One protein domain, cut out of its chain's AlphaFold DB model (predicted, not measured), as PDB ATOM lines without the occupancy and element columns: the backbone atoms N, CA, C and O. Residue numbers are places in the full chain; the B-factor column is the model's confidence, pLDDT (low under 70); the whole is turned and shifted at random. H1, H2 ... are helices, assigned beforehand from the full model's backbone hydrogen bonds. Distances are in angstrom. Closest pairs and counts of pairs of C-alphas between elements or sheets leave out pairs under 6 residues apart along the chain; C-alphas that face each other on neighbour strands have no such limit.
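Overview. This is residues 2 to 65 of the 192 residues of an uncharacterized protein of Chloroflexi bacterium HGW-Chloroflexi-10 (UniProt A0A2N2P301). A long straight helix, H2, runs along much of a thin, open rod; H1 stands off near the beginning of H2 at a steep angle, joined to it by a long looping link, residues 15 to 31. Beyond the far end of H2 the short helix H3 makes a turn, and the tail, residues 59 to 65, folds back towards the beginning of H1. The printed part has 64 residues with three named helices, in the order H1, H2, H3, and no named strand; the class is all helix. It is only just loose, close to extended, with a radius of gyration of the C-alphas of 15.7 A and spans of 47 by 23 by 14 A.

Arrangement. Start at H1, residues 2 to 14, and look from there to H2, residues 32 to 51: they are close but not clearly touching, and the closest C-alphas, those of Leu 2 and Leu 37, are 7.1 A apart. Their lines stand at a steep tilt of 63 degrees, and they run opposite ways. Go on to H3, residues 55 to 58: it and H2 only just touch, and only at the corner by their link, with 3 pairs of C-alphas within 8 A. H2 touches H3 with residues 48 to 49 alone, only at the corner; the closest C-alphas are those of Val 49 and Tyr 55, 5.4 A apart. H1 and H3 are apart. In H2 every O i to N i+4 pair is within hydrogen-bond range, in H1 8 of 9 are, and H3 is too short for such a pair.

Along the chain. Find C-alpha 2 at (120.007, -2.998, -14.344); from there H1 runs 19.2 A to C-alpha 14. H2 begins at C-alpha 32, (115.310, -15.142, -11.583), and runs 28.5 A to C-alpha 51. H3, four residues, ends at C-alpha 58, (102.324, 7.335, -32.548).

Size, cuts and confidence. The two C-alphas farthest apart, those of Gly 16 and Gln 57, are 47.9 A apart, while those of Leu 2 and Phe 65 are 9.9 A apart. The link from H1 to H2 is long, with 17 residues, and the link from H2 to H3 is tight, with 3. The printed part has no cut; its mean pLDDT is 95.2, and no printed residue is under 70.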
ATOM      1  N   LEU A   2     119.001  -2.108 -14.947       89.75
ATOM      2  CA  LEU A   2     120.007  -2.998 -14.344       89.75
ATOM      3  C   LEU A   2     120.999  -2.233 -13.450       89.75
ATOM      4  O   LEU A   2     121.128  -2.557 -12.279       89.75
ATOM      5  N   TRP A   3     121.634  -1.184 -13.985       87.62
ATOM      6  CA  TRP A   3     122.629  -0.388 -13.250       87.62
ATOM      7  C   TRP A   3     122.110   0.190 -11.936       87.62
ATOM      8  O   TRP A   3     122.782   0.087 -10.919       87.62
ATOM      9  N   THR A   4     120.862   0.658 -11.931       91.50
ATOM     10  CA  THR A   4     120.193   1.152 -10.725       91.50
ATOM     11  C   THR A   4     120.187   0.125  -9.589       91.50
ATOM     12  O   THR A   4     120.336   0.508  -8.440       91.50
ATOM     13  N   TRP A   5     120.074  -1.179  -9.872       94.38
ATOM     14  CA  TRP A   5     120.158  -2.205  -8.823       94.38
ATOM     15  C   TRP A   5     121.566  -2.369  -8.255       94.38
ATOM     16  O   TRP A   5     121.705  -2.590  -7.055       94.38
ATOM     17  N   PHE A   6     122.604  -2.243  -9.083       91.12
ATOM     18  CA  PHE A   6     123.985  -2.275  -8.601       91.12
ATOM     19  C   PHE A   6     124.321  -1.035  -7.763       91.12
ATOM     20  O   PHE A   6     124.967  -1.167  -6.725       91.12
ATOM     21  N   GLU A   7     123.839   0.141  -8.175       91.12
ATOM     22  CA  GLU A   7     123.949   1.396  -7.419       91.12
ATOM     23  C   GLU A   7     123.211   1.302  -6.073       91.12
ATOM     24  O   GLU A   7     123.783   1.610  -5.030       91.12
ATOM     25  N   GLU A   8     121.963   0.821  -6.070       94.81
ATOM     26  CA  GLU A   8     121.167   0.611  -4.853       94.81
ATOM     27  C   GLU A   8     121.851  -0.361  -3.883       94.81
ATOM     28  O   GLU A   8     121.922  -0.088  -2.685       94.81
ATOM     29  N   ASP A   9     122.395  -1.470  -4.385       95.25
ATOM     30  CA  ASP A   9     123.116  -2.432  -3.554       95.25
ATOM     31  C   ASP A   9     124.396  -1.833  -2.954       95.25
ATOM     32  O   ASP A   9     124.680  -2.063  -1.777       95.25
ATOM     33  N   ALA A  10     125.141  -1.034  -3.723       92.31
ATOM     34  CA  ALA A  10     126.316  -0.326  -3.220       92.31
ATOM     35  C   ALA A  10     125.946   0.700  -2.135       92.31
ATOM     36  O   ALA A  10     126.629   0.802  -1.117       92.31
ATOM     37  N   LEU A  11     124.836   1.427  -2.304       95.06
ATOM     38  CA  LEU A  11     124.327   2.355  -1.289       95.06
ATOM     39  C   LEU A  11     123.889   1.623  -0.013       95.06
ATOM     40  O   LEU A  11     124.201   2.072   1.090       95.06
ATOM     41  N   LEU A  12     123.202   0.484  -0.133       96.75
ATOM     42  CA  LEU A  12     122.803  -0.330   1.019       96.75
ATOM     43  C   LEU A  12     124.013  -0.805   1.822       96.75
ATOM     44  O   LEU A  12     124.017  -0.699   3.050       96.75
ATOM     45  N   GLU A  13     125.048  -1.269   1.134       94.44
ATOM     46  CA  GLU A  13     126.300  -1.690   1.753       94.44
ATOM     47  C   GLU A  13     126.977  -0.541   2.515       94.44
ATOM     48  O   GLU A  13     127.332  -0.705   3.683       94.44
ATOM     49  N   GLN A  14     127.051   0.659   1.924       94.62
ATOM     50  CA  GLN A  14     127.562   1.865   2.599       94.62
ATOM     51  C   GLN A  14     126.754   2.236   3.851       94.62
ATOM     52  O   GLN A  14     127.297   2.769   4.817       94.62
ATOM     53  N   MET A  15     125.455   1.928   3.865       97.88
ATOM     54  CA  MET A  15     124.573   2.114   5.020       97.88
ATOM     55  C   MET A  15     124.691   0.994   6.072       97.88
ATOM     56  O   MET A  15     123.933   0.987   7.048       97.88
ATOM     57  N   GLY A  16     125.587   0.019   5.886       97.38
ATOM     58  CA  GLY A  16     125.719  -1.156   6.752       97.38
ATOM     59  C   GLY A  16     124.536  -2.122   6.647       97.38
ATOM     60  O   GLY A  16     124.218  -2.829   7.609       97.38
ATOM     61  N   LYS A  17     123.824  -2.119   5.516       98.19
ATOM     62  CA  LYS A  17     122.711  -3.026   5.208       98.19
ATOM     63  C   LYS A  17     123.158  -4.088   4.201       98.19
ATOM     64  O   LYS A  17     124.041  -3.832   3.387       98.19
ATOM     65  N   PRO A  18     122.554  -5.289   4.227       97.00
ATOM     66  CA  PRO A  18     122.845  -6.291   3.214       97.00
ATOM     67  C   PRO A  18     122.374  -5.815   1.835       97.00
ATOM     68  O   PRO A  18     121.287  -5.248   1.706       97.00
ATOM     69  N   ARG A  19     123.169  -6.121   0.805       96.19
ATOM     70  CA  ARG A  19     122.782  -5.983  -0.609       96.19
ATOM     71  C   ARG A  19     121.503  -6.787  -0.888       96.19
ATOM     72  O   ARG A  19     121.287  -7.830  -0.260       96.19
ATOM     73  N   LEU A  20     120.678  -6.366  -1.839       96.56
ATOM     74  CA  LEU A  20     119.426  -7.036  -2.200       96.56
ATOM     75  C   LEU A  20     119.567  -7.916  -3.439       96.56
ATOM     76  O   LEU A  20     119.164  -9.075  -3.391       96.56
ATOM     77  N   HIS A  21     120.140  -7.397  -4.527       96.38
ATOM     78  CA  HIS A  21     120.077  -8.056  -5.839       96.38
ATOM     79  C   HIS A  21     121.373  -8.781  -6.204       96.38
ATOM     80  O   HIS A  21     121.342  -9.828  -6.851       96.38
ATOM     81  N   SER A  22     122.512  -8.240  -5.785       94.25
ATOM     82  CA  SER A  22     123.843  -8.681  -6.184       94.25
ATOM     83  C   SER A  22     124.770  -8.961  -5.006       94.25
ATOM     84  O   SER A  22     124.591  -8.426  -3.908       94.25
ATOM     85  N   ASP A  23     125.761  -9.818  -5.228       92.50
ATOM     86  CA  ASP A  23     126.919  -9.950  -4.347       92.50
ATOM     87  C   ASP A  23     127.906  -8.778  -4.520       92.50
ATOM     88  O   ASP A  23     127.694  -7.865  -5.324       92.50
ATOM     89  N   GLU A  24     128.980  -8.786  -3.733       87.81
ATOM     90  CA  GLU A  24     130.034  -7.760  -3.758       87.81
ATOM     91  C   GLU A  24     130.797  -7.726  -5.096       87.81
ATOM     92  O   GLU A  24     131.363  -6.701  -5.468       87.81
ATOM     93  N   GLN A  25     130.785  -8.824  -5.860       86.12
ATOM     94  CA  GLN A  25     131.388  -8.924  -7.194       86.12
ATOM     95  C   GLN A  25     130.400  -8.509  -8.310       86.12
ATOM     96  O   GLN A  25     130.715  -8.527  -9.512       86.12
ATOM     97  N   GLY A  26     129.186  -8.104  -7.931       86.94
ATOM     98  CA  GLY A  26     128.128  -7.664  -8.827       86.94
ATOM     99  C   GLY A  26     127.520  -8.798  -9.654       86.94
ATOM    100  O   GLY A  26     127.065  -8.533 -10.771       86.94
ATOM    101  N   TYR A  27     127.565 -10.046  -9.190       90.19
ATOM    102  CA  TYR A  27     126.738 -11.123  -9.736       90.19
ATOM    103  C   TYR A  27     125.385 -11.120  -9.045       90.19
ATOM    104  O   TYR A  27     125.284 -10.833  -7.855       90.19
ATOM    105  N   PHE A  28     124.325 -11.432  -9.788       93.81
ATOM    106  CA  PHE A  28     123.009 -11.588  -9.183       93.81
ATOM    107  C   PHE A  28     122.980 -12.770  -8.223       93.81
ATOM    108  O   PHE A  28     123.483 -13.847  -8.537       93.81
ATOM    109  N   LYS A  29     122.348 -12.556  -7.067       94.69
ATOM    110  CA  LYS A  29     122.193 -13.576  -6.023       94.69
ATOM    111  C   LYS A  29     121.348 -14.754  -6.490       94.69
ATOM    112  O   LYS A  29     121.607 -15.884  -6.099       94.69
ATOM    113  N   ASP A  30     120.376 -14.477  -7.358       94.00
ATOM    114  CA  ASP A  30     119.486 -15.474  -7.927       94.00
ATOM    115  C   ASP A  30     119.247 -15.230  -9.420       94.00
ATOM    116  O   ASP A  30     119.022 -14.102  -9.866       94.00
ATOM    117  N   GLN A  31     119.188 -16.314 -10.197       90.31
ATOM    118  CA  GLN A  31     119.000 -16.260 -11.651       90.31
ATOM    119  C   GLN A  31     117.687 -15.572 -12.066       90.31
ATOM    120  O   GLN A  31     117.641 -14.859 -13.067       90.31
ATOM    121  N   HIS A  32     116.618 -15.725 -11.274       95.31
ATOM    122  CA  HIS A  32     115.310 -15.142 -11.583       95.31
ATOM    123  C   HIS A  32     115.317 -13.602 -11.600       95.31
ATOM    124  O   HIS A  32     114.425 -12.998 -12.198       95.31
ATOM    125  N   LEU A  33     116.318 -12.949 -11.001       96.56
ATOM    126  CA  LEU A  33     116.465 -11.491 -11.028       96.56
ATOM    127  C   LEU A  33     116.673 -10.960 -12.456       96.56
ATOM    128  O   LEU A  33     116.127  -9.911 -12.805       96.56
ATOM    129  N   TRP A  34     117.335 -11.725 -13.332       95.75
ATOM    130  CA  TRP A  34     117.402 -11.418 -14.767       95.75
ATOM    131  C   TRP A  34     116.016 -11.395 -15.414       95.75
ATOM    132  O   TRP A  34     115.698 -10.522 -16.222       95.75
ATOM    133  N   ASN A  35     115.153 -12.329 -15.021       97.06
ATOM    134  CA  ASN A  35     113.793 -12.443 -15.539       97.06
ATOM    135  C   ASN A  35     112.878 -11.336 -14.993       97.06
ATOM    136  O   ASN A  35     111.987 -10.861 -15.704       97.06
ATOM    137  N   VAL A  36     113.126 -10.853 -13.771       97.88
ATOM    138  CA  VAL A  36     112.450  -9.665 -13.226       97.88
ATOM    139  C   VAL A  36     112.742  -8.432 -14.084       97.88
ATOM    140  O   VAL A  36     111.812  -7.682 -14.374       97.88
ATOM    141  N   LEU A  37     113.979  -8.233 -14.552       97.19
ATOM    142  CA  LEU A  37     114.308  -7.108 -15.441       97.19
ATOM    143  C   LEU A  37     113.525  -7.159 -16.761       97.19
ATOM    144  O   LEU A  37     112.987  -6.135 -17.183       97.19
ATOM    145  N   ILE A  38     113.369  -8.344 -17.364       98.00
ATOM    146  CA  ILE A  38     112.520  -8.510 -18.556       98.00
ATOM    147  C   ILE A  38     111.071  -8.109 -18.255       98.00
ATOM    148  O   ILE A  38     110.484  -7.285 -18.960       98.00
ATOM    149  N   ARG A  39     110.502  -8.620 -17.159       98.25
ATOM    150  CA  ARG A  39     109.125  -8.291 -16.752       98.25
ATOM    151  C   ARG A  39     108.949  -6.803 -16.448       98.25
ATOM    152  O   ARG A  39     107.895  -6.243 -16.751       98.25
ATOM    153  N   ARG A  40     109.965  -6.144 -15.884       97.88
ATOM    154  CA  ARG A  40     109.956  -4.695 -15.637       97.88
ATOM    155  C   ARG A  40     109.925  -3.894 -16.937       97.88
ATOM    156  O   ARG A  40     109.172  -2.927 -16.994       97.88
ATOM    157  N   MET A  41     110.642  -4.306 -17.990       97.44
ATOM    158  CA  MET A  41     110.532  -3.653 -19.307       97.44
ATOM    159  C   MET A  41     109.097  -3.717 -19.843       97.44
ATOM    160  O   MET A  41     108.541  -2.699 -20.261       97.44
ATOM    161  N   CYS A  42     108.450  -4.883 -19.755       98.00
ATOM    162  CA  CYS A  42     107.047  -5.021 -20.148       98.00
ATOM    163  C   CYS A  42     106.106  -4.180 -19.280       98.00
ATOM    164  O   CYS A  42     105.150  -3.597 -19.791       98.00
ATOM    165  N   PHE A  43     106.374  -4.088 -17.977       97.94
ATOM    166  CA  PHE A  43     105.609  -3.238 -17.068       97.94
ATOM    167  C   PHE A  43     105.734  -1.752 -17.438       97.94
ATOM    168  O   PHE A  43     104.733  -1.033 -17.468       97.94
ATOM    169  N   ASP A  44     106.940  -1.291 -17.769       97.19
ATOM    170  CA  ASP A  44     107.190   0.082 -18.208       97.19
ATOM    171  C   ASP A  44     106.508   0.397 -19.540       97.19
ATOM    172  O   ASP A  44     105.882   1.451 -19.670       97.19
ATOM    173  N   TYR A  45     106.543  -0.533 -20.494       97.31
ATOM    174  CA  TYR A  45     105.782  -0.431 -21.738       97.31
ATOM    175  C   TYR A  45     104.273  -0.341 -21.486       97.31
ATOM    176  O   TYR A  45     103.624   0.582 -21.979       97.31
ATOM    177  N   ASN A  46     103.718  -1.218 -20.645       97.25
ATOM    178  CA  ASN A  46     102.289  -1.209 -20.330       97.25
ATOM    179  C   ASN A  46     101.844   0.114 -19.678       97.25
ATOM    180  O   ASN A  46     100.778   0.644 -19.994       97.25
ATOM    181  N   LYS A  47     102.673   0.712 -18.812       97.56
ATOM    182  CA  LYS A  47     102.396   2.054 -18.268       97.56
ATOM    183  C   LYS A  47     102.269   3.106 -19.371       97.56
ATOM    184  O   LYS A  47     101.407   3.969 -19.258       97.56
ATOM    185  N   LYS A  48     103.104   3.056 -20.414       97.19
ATOM    186  CA  LYS A  48     103.026   4.014 -21.531       97.19
ATOM    187  C   LYS A  48     101.764   3.791 -22.353       97.19
ATOM    188  O   LYS A  48     100.987   4.721 -22.527       97.19
ATOM    189  N   VAL A  49     101.517   2.544 -22.747       96.31
ATOM    190  CA  VAL A  49     100.325   2.127 -23.497       96.31
ATOM    191  C   VAL A  49      99.023   2.548 -22.816       96.31
ATOM    192  O   VAL A  49      98.097   2.997 -23.481       96.31
ATOM    193  N   THR A  50      98.931   2.388 -21.495       96.69
ATOM    194  CA  THR A  50      97.690   2.652 -20.749       96.69
ATOM    195  C   THR A  50      97.473   4.127 -20.424       96.69
ATOM    196  O   THR A  50      96.334   4.539 -20.222       96.69
ATOM    197  N   ARG A  51      98.542   4.927 -20.342       97.75
ATOM    198  CA  ARG A  51      98.476   6.330 -19.890       97.75
ATOM    199  C   ARG A  51      98.577   7.343 -21.021       97.75
ATOM    200  O   ARG A  51      98.184   8.489 -20.821       97.75
ATOM    201  N   ILE A  52      99.114   6.948 -22.171       97.69
ATOM    202  CA  ILE A  52      99.289   7.818 -23.333       97.69
ATOM    203  C   ILE A  52      98.283   7.372 -24.405       97.69
ATOM    204  O   ILE A  52      98.399   6.256 -24.919       97.69
ATOM    205  N   PRO A  53      97.274   8.199 -24.738       97.31
ATOM    206  CA  PRO A  53      96.355   7.908 -25.834       97.31
ATOM    207  C   PRO A  53      97.116   7.636 -27.135       97.31
ATOM    208  O   PRO A  53      98.127   8.279 -27.393       97.31
ATOM    209  N   ASN A  54      96.636   6.685 -27.941       96.25
ATOM    210  CA  ASN A  54      97.222   6.311 -29.237       96.25
ATOM    211  C   ASN A  54      98.721   5.940 -29.212       96.25
ATOM    212  O   ASN A  54      99.388   5.958 -30.243       96.25
ATOM    213  N   TYR A  55      99.265   5.538 -28.053       97.19
ATOM    214  CA  TYR A  55     100.701   5.269 -27.909       97.19
ATOM    215  C   TYR A  55     101.251   4.284 -28.948       97.19
ATOM    216  O   TYR A  55     102.349   4.468 -29.460       97.19
ATOM    217  N   ARG A  56     100.481   3.235 -29.264       93.50
ATOM    218  CA  ARG A  56     100.902   2.184 -30.202       93.50
ATOM    219  C   ARG A  56     100.872   2.634 -31.667       93.50
ATOM    220  O   ARG A  56     101.429   1.939 -32.507       93.50
ATOM    221  N   GLN A  57     100.184   3.730 -31.972       94.75
ATOM    222  CA  GLN A  57     100.108   4.322 -33.305       94.75
ATOM    223  C   GLN A  57     101.205   5.368 -33.495       94.75
ATOM    224  O   GLN A  57     101.818   5.428 -34.555       94.75
ATOM    225  N   ASP A  58     101.471   6.150 -32.450       96.88
ATOM    226  CA  ASP A  58     102.324   7.335 -32.548       96.88
ATOM    227  C   ASP A  58     103.791   7.051 -32.185       96.88
ATOM    228  O   ASP A  58     104.680   7.830 -32.527       96.88
ATOM    229  N   PHE A  59     104.069   5.943 -31.487       96.69
ATOM    230  CA  PHE A  59     105.405   5.631 -30.984       96.69
ATOM    231  C   PHE A  59     105.838   4.201 -31.289       96.69
ATOM    232  O   PHE A  59     105.093   3.237 -31.124       96.69
ATOM    233  N   THR A  60     107.127   4.063 -31.599       94.44
ATOM    234  CA  THR A  60     107.832   2.779 -31.554       94.44
ATOM    235  C   THR A  60     108.505   2.620 -30.193       94.44
ATOM    236  O   THR A  60     109.145   3.545 -29.691       94.44
ATOM    237  N   THR A  61     108.364   1.446 -29.575       96.69
ATOM    238  CA  THR A  61     109.094   1.095 -28.349       96.69
ATOM    239  C   THR A  61     110.196   0.103 -28.681       96.69
ATOM    240  O   THR A  61     109.923  -0.937 -29.268       96.69
ATOM    241  N   ILE A  62     111.421   0.404 -28.252       97.00
ATOM    242  CA  ILE A  62     112.565  -0.499 -28.366       97.00
ATOM    243  C   ILE A  62     112.820  -1.127 -26.996       97.00
ATOM    244  O   ILE A  62     112.963  -0.416 -25.998       97.00
ATOM    245  N   PHE A  63     112.861  -2.458 -26.953       97.25
ATOM    246  CA  PHE A  63     113.419  -3.208 -25.830       97.25
ATOM    247  C   PHE A  63     114.837  -3.619 -26.193       97.25
ATOM    248  O   PHE A  63     115.039  -4.359 -27.150       97.25
ATOM    249  N   GLU A  64     115.805  -3.144 -25.419       95.75
ATOM    250  CA  GLU A  64     117.214  -3.473 -25.594       95.75
ATOM    251  C   GLU A  64     117.685  -4.282 -24.388       95.75
ATOM    252  O   GLU A  64     117.574  -3.834 -23.243       95.75
ATOM    253  N   PHE A  65     118.184  -5.488 -24.642       94.88
ATOM    254  CA  PHE A  65     118.798  -6.336 -23.628       94.88
ATOM    255  C   PHE A  65     119.694  -7.398 -24.278       94.88
ATOM    256  O   PHE A  65     119.507  -7.764 -25.438       94.88
TER     257      PHE A  65